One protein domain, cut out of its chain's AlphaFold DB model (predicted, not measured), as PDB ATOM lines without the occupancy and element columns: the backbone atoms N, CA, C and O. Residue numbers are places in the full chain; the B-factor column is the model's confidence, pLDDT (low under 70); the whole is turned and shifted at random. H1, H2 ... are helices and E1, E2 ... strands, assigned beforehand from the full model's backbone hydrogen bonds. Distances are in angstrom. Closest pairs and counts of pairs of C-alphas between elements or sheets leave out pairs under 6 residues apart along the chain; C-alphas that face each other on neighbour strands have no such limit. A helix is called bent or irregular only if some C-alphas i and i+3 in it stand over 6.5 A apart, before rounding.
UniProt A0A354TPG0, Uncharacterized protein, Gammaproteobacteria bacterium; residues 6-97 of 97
ATOM      1  N   ASP A   6     299.162 288.057 211.463       75.75
ATOM      2  CA  ASP A   6     298.115 287.486 210.619       75.75
ATOM      3  C   ASP A   6     298.708 286.570 209.538       75.75
ATOM      4  O   ASP A   6     298.158 285.508 209.237       75.75
ATOM      5  N   LEU A   7     299.874 286.931 208.988       80.94
ATOM      6  CA  LEU A   7     300.587 286.103 208.007       80.94
ATOM      7  C   LEU A   7     301.152 284.831 208.652       80.94
ATOM      8  O   LEU A   7     301.067 283.737 208.077       80.94
ATOM      9  N   VAL A   8     301.698 284.961 209.862       84.88
ATOM     10  CA  VAL A   8     302.256 283.829 210.610       84.88
ATOM     11  C   VAL A   8     301.133 282.885 211.060       84.88
ATOM     12  O   VAL A   8     301.256 281.668 210.907       84.88
ATOM     13  N   ALA A   9     299.992 283.424 211.499       88.69
ATOM     14  CA  ALA A   9     298.802 282.658 211.866       88.69
ATOM     15  C   ALA A   9     298.211 281.896 210.671       88.69
ATOM     16  O   ALA A   9     297.908 280.706 210.784       88.69
ATOM     17  N   GLN A  10     298.112 282.530 209.495       90.62
ATOM     18  CA  GLN A  10     297.653 281.840 208.286       90.62
ATOM     19  C   GLN A  10     298.561 280.648 207.943       90.62
ATOM     20  O   GLN A  10     298.078 279.581 207.557       90.62
ATOM     21  N   THR A  11     299.875 280.816 208.093       91.56
ATOM     22  CA  THR A  11     300.843 279.741 207.853       91.56
ATOM     23  C   THR A  11     300.701 278.624 208.885       91.56
ATOM     24  O   THR A  11     300.643 277.456 208.502       91.56
ATOM     25  N   ALA A  12     300.544 278.957 210.169       93.25
ATOM     26  CA  ALA A  12     300.301 277.975 211.225       93.25
ATOM     27  C   ALA A  12     299.023 277.154 210.985       93.25
ATOM     28  O   ALA A  12     299.039 275.937 211.156       93.25
ATOM     29  N   GLY A  13     297.949 277.784 210.498       92.12
ATOM     30  CA  GLY A  13     296.726 277.073 210.118       92.12
ATOM     31  C   GLY A  13     296.943 276.074 208.974       92.12
ATOM     32  O   GLY A  13     296.441 274.953 209.030       92.12
ATOM     33  N   LYS A  14     297.744 276.431 207.957       95.69
ATOM     34  CA  LYS A  14     298.115 275.496 206.877       95.69
ATOM     35  C   LYS A  14     298.902 274.299 207.408       95.69
ATOM     36  O   LYS A  14     298.665 273.182 206.962       95.69
ATOM     37  N   LEU A  15     299.808 274.518 208.363       94.56
ATOM     38  CA  LEU A  15     300.556 273.438 209.011       94.56
ATOM     39  C   LEU A  15     299.632 272.504 209.805       94.56
ATOM     40  O   LEU A  15     299.783 271.289 209.704       94.56
ATOM     41  N   GLY A  16     298.624 273.049 210.493       94.00
ATOM     42  CA  GLY A  16     297.597 272.254 211.171       94.00
ATOM     43  C   GLY A  16     296.841 271.325 210.218       94.00
ATOM     44  O   GLY A  16     296.690 270.140 210.503       94.00
ATOM     45  N   LEU A  17     296.462 271.811 209.029       94.38
ATOM     46  CA  LEU A  17     295.831 270.977 207.991       94.38
ATOM     47  C   LEU A  17     296.744 269.849 207.476       94.38
ATOM     48  O   LEU A  17     296.251 268.827 207.001       94.38
ATOM     49  N   LEU A  18     298.063 270.028 207.565       95.19
ATOM     50  CA  LEU A  18     299.069 269.034 207.182       95.19
ATOM     51  C   LEU A  18     299.491 268.125 208.349       95.19
ATOM     52  O   LEU A  18     300.369 267.284 208.162       95.19
ATOM     53  N   ASN A  19     298.880 268.265 209.532       90.88
ATOM     54  CA  ASN A  19     299.280 267.589 210.772       90.88
ATOM     55  C   ASN A  19     300.748 267.855 211.158       90.88
ATOM     56  O   ASN A  19     301.450 266.961 211.635       90.88
ATOM     57  N   VAL A  20     301.220 269.085 210.937       94.12
ATOM     58  CA  VAL A  20     302.568 269.532 211.303       94.12
ATOM     59  C   VAL A  20     302.473 270.473 212.514       94.12
ATOM     60  O   VAL A  20     302.172 271.654 212.342       94.12
ATOM     61  N   PRO A  21     302.722 269.985 213.742       94.44
ATOM     62  CA  PRO A  21     302.608 270.799 214.949       94.44
ATOM     63  C   PRO A  21     303.782 271.769 215.117       94.44
ATOM     64  O   PRO A  21     304.935 271.429 214.842       94.44
ATOM     65  N   LEU A  22     303.502 272.960 215.652       95.75
ATOM     66  CA  LEU A  22     304.528 273.912 216.082       95.75
ATOM     67  C   LEU A  22     304.870 273.735 217.566       95.75
ATOM     68  O   LEU A  22     303.994 273.709 218.426       95.75
ATOM     69  N   PHE A  23     306.161 273.678 217.884       95.81
ATOM     70  CA  PHE A  23     306.652 273.673 219.262       95.81
ATOM     71  C   PHE A  23     307.333 275.004 219.562       95.81
ATOM     72  O   PHE A  23     308.380 275.302 218.990       95.81
ATOM     73  N   MET A  24     306.733 275.804 220.444       94.50
ATOM     74  CA  MET A  24     307.207 277.153 220.757       94.50
ATOM     75  C   MET A  24     307.723 277.230 222.194       94.50
ATOM     76  O   MET A  24     307.000 276.937 223.149       94.50
ATOM     77  N   PHE A  25     308.972 277.668 222.354       93.19
ATOM     78  CA  PHE A  25     309.621 277.815 223.656       93.19
ATOM     79  C   PHE A  25     310.037 279.262 223.881       93.19
ATOM     80  O   PHE A  25     310.703 279.851 223.034       93.19
ATOM     81  N   GLN A  26     309.646 279.839 225.019       91.12
ATOM     82  CA  GLN A  26     309.888 281.250 225.313       91.12
ATOM     83  C   GLN A  26     310.610 281.442 226.649       91.12
ATOM     84  O   GLN A  26     310.172 280.938 227.683       91.12
ATOM     85  N   GLU A  27     311.673 282.242 226.628       88.12
ATOM     86  CA  GLU A  27     312.380 282.695 227.824       88.12
ATOM     87  C   GLU A  27     311.639 283.878 228.479       88.12
ATOM     88  O   GLU A  27     311.159 284.770 227.775       88.12
ATOM     89  N   ARG A  28     311.555 283.915 229.820       79.44
ATOM     90  CA  ARG A  28     311.053 285.040 230.660       79.44
ATOM     91  C   ARG A  28     309.598 285.510 230.447       79.44
ATOM     92  O   ARG A  28     309.079 286.213 231.305       79.44
ATOM     93  N   GLY A  29     308.918 285.094 229.377       79.75
ATOM     94  CA  GLY A  29     307.456 285.121 229.269       79.75
ATOM     95  C   GLY A  29     306.798 286.481 229.002       79.75
ATOM     96  O   GLY A  29     305.747 286.746 229.580       79.75
ATOM     97  N   ASP A  30     307.359 287.318 228.119       88.50
ATOM     98  CA  ASP A  30     306.665 288.515 227.607       88.50
ATOM     99  C   ASP A  30     305.209 288.184 227.190       88.50
ATOM    100  O   ASP A  30     305.017 287.285 226.357       88.50
ATOM    101  N   PRO A  31     304.187 288.879 227.737       88.31
ATOM    102  CA  PRO A  31     302.782 288.538 227.511       88.31
ATOM    103  C   PRO A  31     302.344 288.598 226.047       88.31
ATOM    104  O   PRO A  31     301.531 287.774 225.626       88.31
ATOM    105  N   SER A  32     302.877 289.544 225.266       88.19
ATOM    106  CA  SER A  32     302.493 289.710 223.860       88.19
ATOM    107  C   SER A  32     303.008 288.551 223.003       88.19
ATOM    108  O   SER A  32     302.259 287.945 222.237       88.19
ATOM    109  N   THR A  33     304.262 288.166 223.230       88.75
ATOM    110  CA  THR A  33     304.913 287.033 222.567       88.75
ATOM    111  C   THR A  33     304.271 285.714 222.988       88.75
ATOM    112  O   THR A  33     304.029 284.848 222.150       88.75
ATOM    113  N   ARG A  34     303.916 285.574 224.273       91.81
ATOM    114  CA  ARG A  34     303.194 284.402 224.779       91.81
ATOM    115  C   ARG A  34     301.861 284.222 224.060       91.81
ATOM    116  O   ARG A  34     301.570 283.117 223.615       91.81
ATOM    117  N   ALA A  35     301.059 285.284 223.971       91.31
ATOM    118  CA  ALA A  35     299.756 285.226 223.317       91.31
ATOM    119  C   ALA A  35     299.894 284.804 221.848       91.31
ATOM    120  O   ALA A  35     299.182 283.907 221.399       91.31
ATOM    121  N   ALA A  36     300.868 285.380 221.138       91.75
ATOM    122  CA  ALA A  36     301.162 285.009 219.761       91.75
ATOM    123  C   ALA A  36     301.568 283.533 219.633       91.75
ATOM    124  O   ALA A  36     300.966 282.793 218.861       91.75
ATOM    125  N   PHE A  37     302.543 283.073 220.419       93.69
ATOM    126  CA  PHE A  37     303.035 281.695 220.343       93.69
ATOM    127  C   PHE A  37     301.954 280.672 220.684       93.69
ATOM    128  O   PHE A  37     301.838 279.659 219.998       93.69
ATOM    129  N   MET A  38     301.141 280.942 221.707       93.00
ATOM    130  CA  MET A  38     300.027 280.066 222.063       93.00
ATOM    131  C   MET A  38     299.013 279.947 220.921       93.00
ATOM    132  O   MET A  38     298.551 278.841 220.650       93.00
ATOM    133  N   GLU A  39     298.706 281.042 220.221       94.06
ATOM    134  CA  GLU A  39     297.785 281.004 219.081       94.06
ATOM    135  C   GLU A  39     298.362 280.217 217.896       94.06
ATOM    136  O   GLU A  39     297.666 279.395 217.300       94.06
ATOM    137  N   LEU A  40     299.654 280.377 217.595       94.56
ATOM    138  CA  LEU A  40     300.325 279.589 216.552       94.56
ATOM    139  C   LEU A  40     300.331 278.087 216.878       94.56
ATOM    140  O   LEU A  40     300.069 277.253 216.005       94.56
ATOM    141  N   CYS A  41     300.593 277.729 218.135       95.00
ATOM    142  CA  CYS A  41     300.516 276.344 218.591       95.00
ATOM    143  C   CYS A  41     299.085 275.809 218.483       95.00
ATOM    144  O   CYS A  41     298.889 274.729 217.934       95.00
ATOM    145  N   ARG A  42     298.073 276.583 218.891       94.38
ATOM    146  CA  ARG A  42     296.661 276.192 218.766       94.38
ATOM    147  C   ARG A  42     296.256 275.931 217.312       94.38
ATOM    148  O   ARG A  42     295.577 274.949 217.039       94.38
ATOM    149  N   LEU A  43     296.674 276.790 216.381       94.88
ATOM    150  CA  LEU A  43     296.348 276.659 214.955       94.88
ATOM    151  C   LEU A  43     297.025 275.454 214.287       94.88
ATOM    152  O   LEU A  43     296.461 274.878 213.361       94.88
ATOM    153  N   SER A  44     298.216 275.078 214.752       95.38
ATOM    154  CA  SER A  44     298.984 273.950 214.209       95.38
ATOM    155  C   SER A  44     298.741 272.615 214.926       95.38
ATOM    156  O   SER A  44     299.225 271.589 214.457       95.38
ATOM    157  N   GLY A  45     298.022 272.605 216.057       94.25
ATOM    158  CA  GLY A  45     297.907 271.430 216.939       94.25
ATOM    159  C   GLY A  45     299.181 271.146 217.748       94.25
ATOM    160  O   GLY A  45     299.453 270.012 218.138       94.25
ATOM    161  N   GLY A  46     300.012 272.170 217.927       95.31
ATOM    162  CA  GLY A  46     301.287 272.118 218.623       95.31
ATOM    163  C   GLY A  46     301.213 272.492 220.102       95.31
ATOM    164  O   GLY A  46     300.152 272.487 220.721       95.31
ATOM    165  N   ALA A  47     302.360 272.826 220.693       95.81
ATOM    166  CA  ALA A  47     302.464 273.070 222.130       95.81
ATOM    167  C   ALA A  47     303.435 274.205 222.474       95.81
ATOM    168  O   ALA A  47     304.420 274.451 221.774       95.81
ATOM    169  N   TYR A  48     303.153 274.895 223.576       94.94
ATOM    170  CA  TYR A  48     303.947 276.002 224.093       94.94
ATOM    171  C   TYR A  48     304.493 275.680 225.488       94.94
ATOM    172  O   TYR A  48     303.794 275.114 226.332       94.94
ATOM    173  N   SER A  49     305.733 276.085 225.764       92.38
ATOM    174  CA  SER A  49     306.274 276.087 227.126       92.38
ATOM    175  C   SER A  49     307.150 277.304 227.367       92.38
ATOM    176  O   SER A  49     307.978 277.679 226.539       92.38
ATOM    177  N   GLN A  50     307.029 277.876 228.559       90.25
ATOM    178  CA  GLN A  50     308.039 278.797 229.065       90.25
ATOM    179  C   GLN A  50     309.226 278.009 229.616       90.25
ATOM    180  O   GLN A  50     309.062 276.883 230.102       90.25
ATOM    181  N   PHE A  51     310.410 278.602 229.542       86.94
ATOM    182  CA  PHE A  51     311.593 278.102 230.227       86.94
ATOM    183  C   PHE A  51     312.348 279.241 230.913       86.94
ATOM    184  O   PHE A  51     312.225 280.411 230.539       86.94
ATOM    185  N   ASP A  52     313.097 278.887 231.954       80.19
ATOM    186  CA  ASP A  52     313.934 279.824 232.689       80.19
ATOM    187  C   ASP A  52     315.329 279.895 232.053       80.19
ATOM    188  O   ASP A  52     315.972 278.872 231.799       80.19
ATOM    189  N   ALA A  53     315.808 281.121 231.846       63.72
ATOM    190  CA  ALA A  53     317.158 281.453 231.402       63.72
ATOM    191  C   ALA A  53     318.248 280.786 232.257       63.72
ATOM    192  O   ALA A  53     319.321 280.452 231.758       63.72
ATOM    193  N   ALA A  54     317.964 280.579 233.548       69.06
ATOM    194  CA  ALA A  54     318.871 279.913 234.475       69.06
ATOM    195  C   ALA A  54     319.021 278.401 234.206       69.06
ATOM    196  O   ALA A  54     319.880 277.756 234.805       69.06
ATOM    197  N   SER A  55     318.204 277.815 233.320       71.81
ATOM    198  CA  SER A  55     318.085 276.366 233.147       71.81
ATOM    199  C   SER A  55     318.200 275.930 231.684       71.81
ATOM    200  O   SER A  55     317.247 275.427 231.092       71.81
ATOM    201  N   ALA A  56     319.407 275.994 231.110       82.25
ATOM    202  CA  ALA A  56     319.710 275.360 229.815       82.25
ATOM    203  C   ALA A  56     319.299 273.869 229.775       82.25
ATOM    204  O   ALA A  56     318.862 273.358 228.743       82.25
ATOM    205  N   ALA A  57     319.361 273.185 230.924       86.38
ATOM    206  CA  ALA A  57     318.864 271.821 231.091       86.38
ATOM    207  C   ALA A  57     317.356 271.688 230.803       86.38
ATOM    208  O   ALA A  57     316.936 270.716 230.182       86.38
ATOM    209  N   GLN A  58     316.539 272.674 231.195       86.50
ATOM    210  CA  GLN A  58     315.096 272.678 230.937       86.50
ATOM    211  C   GLN A  58     314.801 272.783 229.437       86.50
ATOM    212  O   GLN A  58     313.957 272.044 228.931       86.50
ATOM    213  N   LEU A  59     315.513 273.660 228.720       89.56
ATOM    214  CA  LEU A  59     315.392 273.753 227.265       89.56
ATOM    215  C   LEU A  59     315.843 272.448 226.590       89.56
ATOM    216  O   LEU A  59     315.168 271.966 225.683       89.56
ATOM    217  N   GLY A  60     316.932 271.835 227.067       90.88
ATOM    218  CA  GLY A  60     317.397 270.533 226.582       90.88
ATOM    219  C   GLY A  60     316.353 269.421 226.738       90.88
ATOM    220  O   GLY A  60     316.134 268.649 225.804       90.88
ATOM    221  N   GLU A  61     315.655 269.369 227.874       90.75
ATOM    222  CA  GLU A  61     314.569 268.407 228.104       90.75
ATOM    223  C   GLU A  61     313.371 268.640 227.170       90.75
ATOM    224  O   GLU A  61     312.818 267.683 226.623       90.75
ATOM    225  N   LEU A  62     312.999 269.902 226.934       92.50
ATOM    226  CA  LEU A  62     311.938 270.260 225.989       92.50
ATOM    227  C   LEU A  62     312.304 269.868 224.549       92.50
ATOM    228  O   LEU A  62     311.501 269.244 223.858       92.50
ATOM    229  N   LEU A  63     313.531 270.157 224.109       94.12
ATOM    230  CA  LEU A  63     314.006 269.781 222.773       94.12
ATOM    231  C   LEU A  63     314.117 268.261 222.605       94.12
ATOM    232  O   LEU A  63     313.757 267.731 221.554       94.12
ATOM    233  N   LYS A  64     314.555 267.538 223.644       94.31
ATOM    234  CA  LYS A  64     314.566 266.070 223.633       94.31
ATOM    235  C   LYS A  64     313.151 265.508 223.485       94.31
ATOM    236  O   LYS A  64     312.953 264.588 222.694       94.31
ATOM    237  N   ALA A  65     312.168 266.073 224.187       93.81
ATOM    238  CA  ALA A  65     310.768 265.687 224.031       93.81
ATOM    239  C   ALA A  65     310.280 265.882 222.580       93.81
ATOM    240  O   ALA A  65     309.678 264.972 222.011       93.81
ATOM    241  N   VAL A  66     310.618 267.010 221.945       94.69
ATOM    242  CA  VAL A  66     310.300 267.255 220.523       94.69
ATOM    243  C   VAL A  66     310.973 266.230 219.608       94.69
ATOM    244  O   VAL A  66     310.326 265.699 218.709       94.69
ATOM    245  N   ALA A  67     312.242 265.895 219.847       95.88
ATOM    246  CA  ALA A  67     312.952 264.893 219.052       95.88
ATOM    247  C   ALA A  67     312.306 263.497 219.164       95.88
ATOM    248  O   ALA A  67     312.147 262.804 218.160       95.88
ATOM    249  N   ILE A  68     311.885 263.100 220.368       95.06
ATOM    250  CA  ILE A  68     311.181 261.831 220.605       95.06
ATOM    251  C   ILE A  68     309.824 261.820 219.896       95.06
ATOM    252  O   ILE A  68     309.477 260.830 219.250       95.06
ATOM    253  N   TYR A  69     309.077 262.924 219.973       93.56
ATOM    254  CA  TYR A  69     307.826 263.086 219.236       93.56
ATOM    255  C   TYR A  69     308.035 262.965 217.726       93.56
ATOM    256  O   TYR A  69     307.314 262.224 217.066       93.56
ATOM    257  N   ALA A  70     309.038 263.647 217.175       93.12
ATOM    258  CA  ALA A  70     309.331 263.591 215.748       93.12
ATOM    259  C   ALA A  70     309.733 262.175 215.291       93.12
ATOM    260  O   ALA A  70     309.393 261.769 214.184       93.12
ATOM    261  N   ALA A  71     310.422 261.413 216.147       95.31
ATOM    262  CA  ALA A  71     310.872 260.058 215.835       95.31
ATOM    263  C   ALA A  71     309.788 258.976 216.005       95.31
ATOM    264  O   ALA A  71     309.826 257.968 215.301       95.31
ATOM    265  N   GLY A  72     308.850 259.139 216.948       91.56
ATOM    266  CA  GLY A  72     307.919 258.068 217.343       91.56
ATOM    267  C   GLY A  72     306.492 258.509 217.687       91.56
ATOM    268  O   GLY A  72     305.702 257.710 218.199       91.56
ATOM    269  N   GLY A  73     306.148 259.767 217.421       91.75
ATOM    270  CA  GLY A  73     304.828 260.350 217.642       91.75
ATOM    271  C   GLY A  73     304.418 260.461 219.113       91.75
ATOM    272  O   GLY A  73     305.221 260.340 220.043       91.75
ATOM    273  N   LEU A  74     303.113 260.665 219.332       90.31
ATOM    274  CA  LEU A  74     302.516 260.829 220.666       90.31
ATOM    275  C   LEU A  74     302.738 259.633 221.593       90.31
ATOM    276  O   LEU A  74     302.822 259.818 222.807       90.31
ATOM    277  N   LYS A  75     302.816 258.418 221.040       91.56
ATOM    278  CA  LYS A  75     303.027 257.200 221.828       91.56
ATOM    279  C   LYS A  75     304.415 257.203 222.465       91.56
ATOM    280  O   LYS A  75     304.509 257.154 223.685       91.56
ATOM    281  N   ALA A  76     305.466 257.362 221.655       93.00
ATOM    282  CA  ALA A  76     306.840 257.415 222.154       93.00
ATOM    283  C   ALA A  76     307.049 258.577 223.134       93.00
ATOM    284  O   ALA A  76     307.722 258.431 224.154       93.00
ATOM    285  N   LEU A  77     306.430 259.725 222.848       91.75
ATOM    286  CA  LEU A  77     306.485 260.874 223.739       91.75
ATOM    287  C   LEU A  77     305.763 260.611 225.077       91.75
ATOM    288  O   LEU A  77     306.266 261.018 226.124       91.75
ATOM    289  N   SER A  78     304.619 259.920 225.068       90.12
ATOM    290  CA  SER A  78     303.889 259.570 226.296       90.12
ATOM    291  C   SER A  78     304.714 258.635 227.184       90.12
ATOM    292  O   SER A  78     304.869 258.927 228.368       90.12
ATOM    293  N   ASP A  79     305.326 257.601 226.599       90.38
ATOM    294  CA  ASP A  79     306.192 256.654 227.317       90.38
ATOM    295  C   ASP A  79     307.421 257.352 227.939       90.38
ATOM    296  O   ASP A  79     307.850 257.020 229.047       90.38
ATOM    297  N   TYR A  80     307.987 258.353 227.248       88.56
ATOM    298  CA  TYR A  80     309.075 259.181 227.781       88.56
ATOM    299  C   TYR A  80     308.620 260.007 228.991       88.56
ATOM    300  O   TYR A  80     309.316 260.076 230.007       88.56
ATOM    301  N   SER A  81     307.429 260.600 228.894       85.00
ATOM    302  CA  SER A  81     306.920 261.590 229.844       85.00
ATOM    303  C   SER A  81     306.698 261.087 231.255       85.00
ATOM    304  O   SER A  81     306.842 261.861 232.204       85.00
ATOM    305  N   ASP A  82     306.413 259.794 231.409       83.12
ATOM    306  CA  ASP A  82     306.242 259.157 232.714       83.12
ATOM    307  C   ASP A  82     307.491 259.331 233.589       83.12
ATOM    308  O   ASP A  82     307.394 259.420 234.815       83.12
ATOM    309  N   ARG A  83     308.661 259.469 232.951       82.06
ATOM    310  CA  ARG A  83     309.973 259.629 233.589       82.06
ATOM    311  C   ARG A  83     310.527 261.055 233.496       82.06
ATOM    312  O   ARG A  83     311.638 261.296 233.962       82.06
ATOM    313  N   SER A  84     309.787 261.990 232.902       82.06
ATOM    314  CA  SER A  84     310.244 263.361 232.644       82.06
ATOM    315  C   SER A  84     309.744 264.375 233.676       82.06
ATOM    316  O   SER A  84     308.793 264.139 234.428       82.06
ATOM    317  N   GLY A  85     310.370 265.555 233.669       82.00
ATOM    318  CA  GLY A  85     309.945 266.701 234.469       82.00
ATOM    319  C   GLY A  85     308.586 267.280 234.052       82.00
ATOM    320  O   GLY A  85     308.069 267.021 232.963       82.00
ATOM    321  N   GLN A  86     308.020 268.122 234.923       85.31
ATOM    322  CA  GLN A  86     306.667 268.679 234.783       85.31
ATOM    323  C   GLN A  86     306.421 269.399 233.445       85.31
ATOM    324  O   GLN A  86     305.340 269.274 232.875       85.31
ATOM    325  N   ASN A  87     307.416 270.109 232.906       84.62
ATOM    326  CA  ASN A  87     307.251 270.870 231.661       84.62
ATOM    327  C   ASN A  87     307.019 269.970 230.441       84.62
ATOM    328  O   ASN A  87     306.204 270.298 229.586       84.62
ATOM    329  N   VAL A  88     307.674 268.805 230.384       86.31
ATOM    330  CA  VAL A  88     307.459 267.820 229.311       86.31
ATOM    331  C   VAL A  88     306.050 267.229 229.404       86.31
ATOM    332  O   VAL A  88     305.378 267.062 228.390       86.31
ATOM    333  N   LYS A  89     305.554 266.983 230.623       87.56
ATOM    334  CA  LYS A  89     304.181 266.501 230.845       87.56
ATOM    335  C   LYS A  89     303.134 267.523 230.394       87.56
ATOM    336  O   LYS A  89     302.180 267.156 229.711       87.56
ATOM    337  N   LEU A  90     303.335 268.802 230.723       87.88
ATOM    338  CA  LEU A  90     302.467 269.896 230.271       87.88
ATOM    339  C   LEU A  90     302.506 270.076 228.748       87.88
ATOM    340  O   LEU A  90     301.474 270.366 228.143       87.88
ATOM    341  N   LEU A  91     303.667 269.877 228.115       89.12
ATOM    342  CA  LEU A  91     303.798 269.904 226.656       89.12
ATOM    343  C   LEU A  91     302.898 268.844 226.002       89.12
ATOM    344  O   LEU A  91     302.198 269.124 225.038       89.12
ATOM    345  N   ILE A  92     302.865 267.634 226.563       88.50
ATOM    346  CA  ILE A  92     302.094 266.504 226.022       88.50
ATOM    347  C   ILE A  92     300.595 266.693 226.161       88.50
ATOM    348  O   ILE A  92     299.847 266.298 225.271       88.50
ATOM    349  N   GLN A  93     300.144 267.271 227.273       88.75
ATOM    350  CA  GLN A  93     298.724 267.560 227.476       88.75
ATOM    351  C   GLN A  93     298.182 268.497 226.390       88.75
ATOM    352  O   GLN A  93     297.067 268.292 225.915       88.75
ATOM    353  N   GLN A  94     298.993 269.460 225.947       91.31
ATOM    354  CA  GLN A  94     298.620 270.388 224.878       91.31
ATOM    355  C   GLN A  94     298.468 269.691 223.520       91.31
ATOM    356  O   GLN A  94     297.567 270.037 222.771       91.31
ATOM    357  N   LEU A  95     299.271 268.660 223.232       87.81
ATOM    358  CA  LEU A  95     299.183 267.910 221.970       87.81
ATOM    359  C   LEU A  95     297.994 266.933 221.894       87.81
ATOM    360  O   LEU A  95     297.745 266.351 220.842       87.81
ATOM    361  N   LYS A  96     297.317 266.669 223.018       76.38
ATOM    362  CA  LYS A  96     296.137 265.786 223.086       76.38
ATOM    363  C   LYS A  96     294.812 266.550 222.956       76.38
ATOM    364  O   LYS A  96     293.765 265.912 223.044       76.38
ATOM    365  N   SER A  97     294.871 267.881 222.846       57.84
ATOM    366  CA  SER A  97     293.714 268.788 222.861       57.84
ATOM    367  C   SER A  97     293.206 269.124 221.465       57.84
ATOM    368  O   SER A  97     294.028 269.112 220.524       57.84
TER     369      SER A  97
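AT A GLANCE: This is residues 6 to 97 of the 97 residues of an uncharacterized protein of Gammaproteobacteria bacterium (UniProt A0A354TPG0). A small ribbon of two parallel strands, E1 and E2, sits in the middle, with H2 and then H1 toward one end of the longest axis and the bent helix H3 with H4 toward the other. H2, H3a and H4 pack round the ribbon, and H3b folds back beside H3a. The printed part has 92 residues, with H1, E1, H2, E2, H3, H4 along it; it is mostly helix and compact, radius of gyration of the C-alphas 13.0 A, spans 37 by 30 by 18 A.

HOW THE PARTS SIT: Start with H1, residues 6 to 17; H2, residues 31 to 44, touches it with residues 39 to 44 alone, closest at the C-alphas of Gly 16 and Ser 44, 3.7 A. They run the same way at a shallow tilt of 33 degrees, only just short of steep. E1, residues 23 to 27, and E2, residues 47 to 51, are parallel at 21 degrees; look for N 24 and O 47, 3.0 A apart, within hydrogen-bond range. E1, H2, E2 form a strand-helix-strand unit, parallel neighbour strands with a helix between, its crossover right-handed. H3, residues 56 to 81, was assigned as one helix by its hydrogen bonds but is bent: C-alphas 71 and 74 are 9.7 A apart. Its arms H3a and H3b touch, closest at the C-alphas of Tyr 69 and Leu 77, 5.2 A. H3b and H4, residues 86 to 95, form a helical hairpin at 14 degrees. Every O i to N i+4 pair is within hydrogen-bond range in H1, H2, H3a, H3b and H4.

IN THESE COORDINATES: Find C-alpha 6 at (298.115, 287.486, 210.619), where H1 begins its 16.9 A. H2 spans 20.1 A, and H3a, residues 56 to 71, 22.5 A; H3b holds residues 74 to 81. H4 ends at C-alpha 95, (299.183, 267.910, 221.970).

THE WHOLE: The C-alphas of Asp 6 and Arg 83 are farthest apart, 38.0 A. The printed part has no cut, and its links are tight. Residues 53, 54 and 97 have pLDDT under 70.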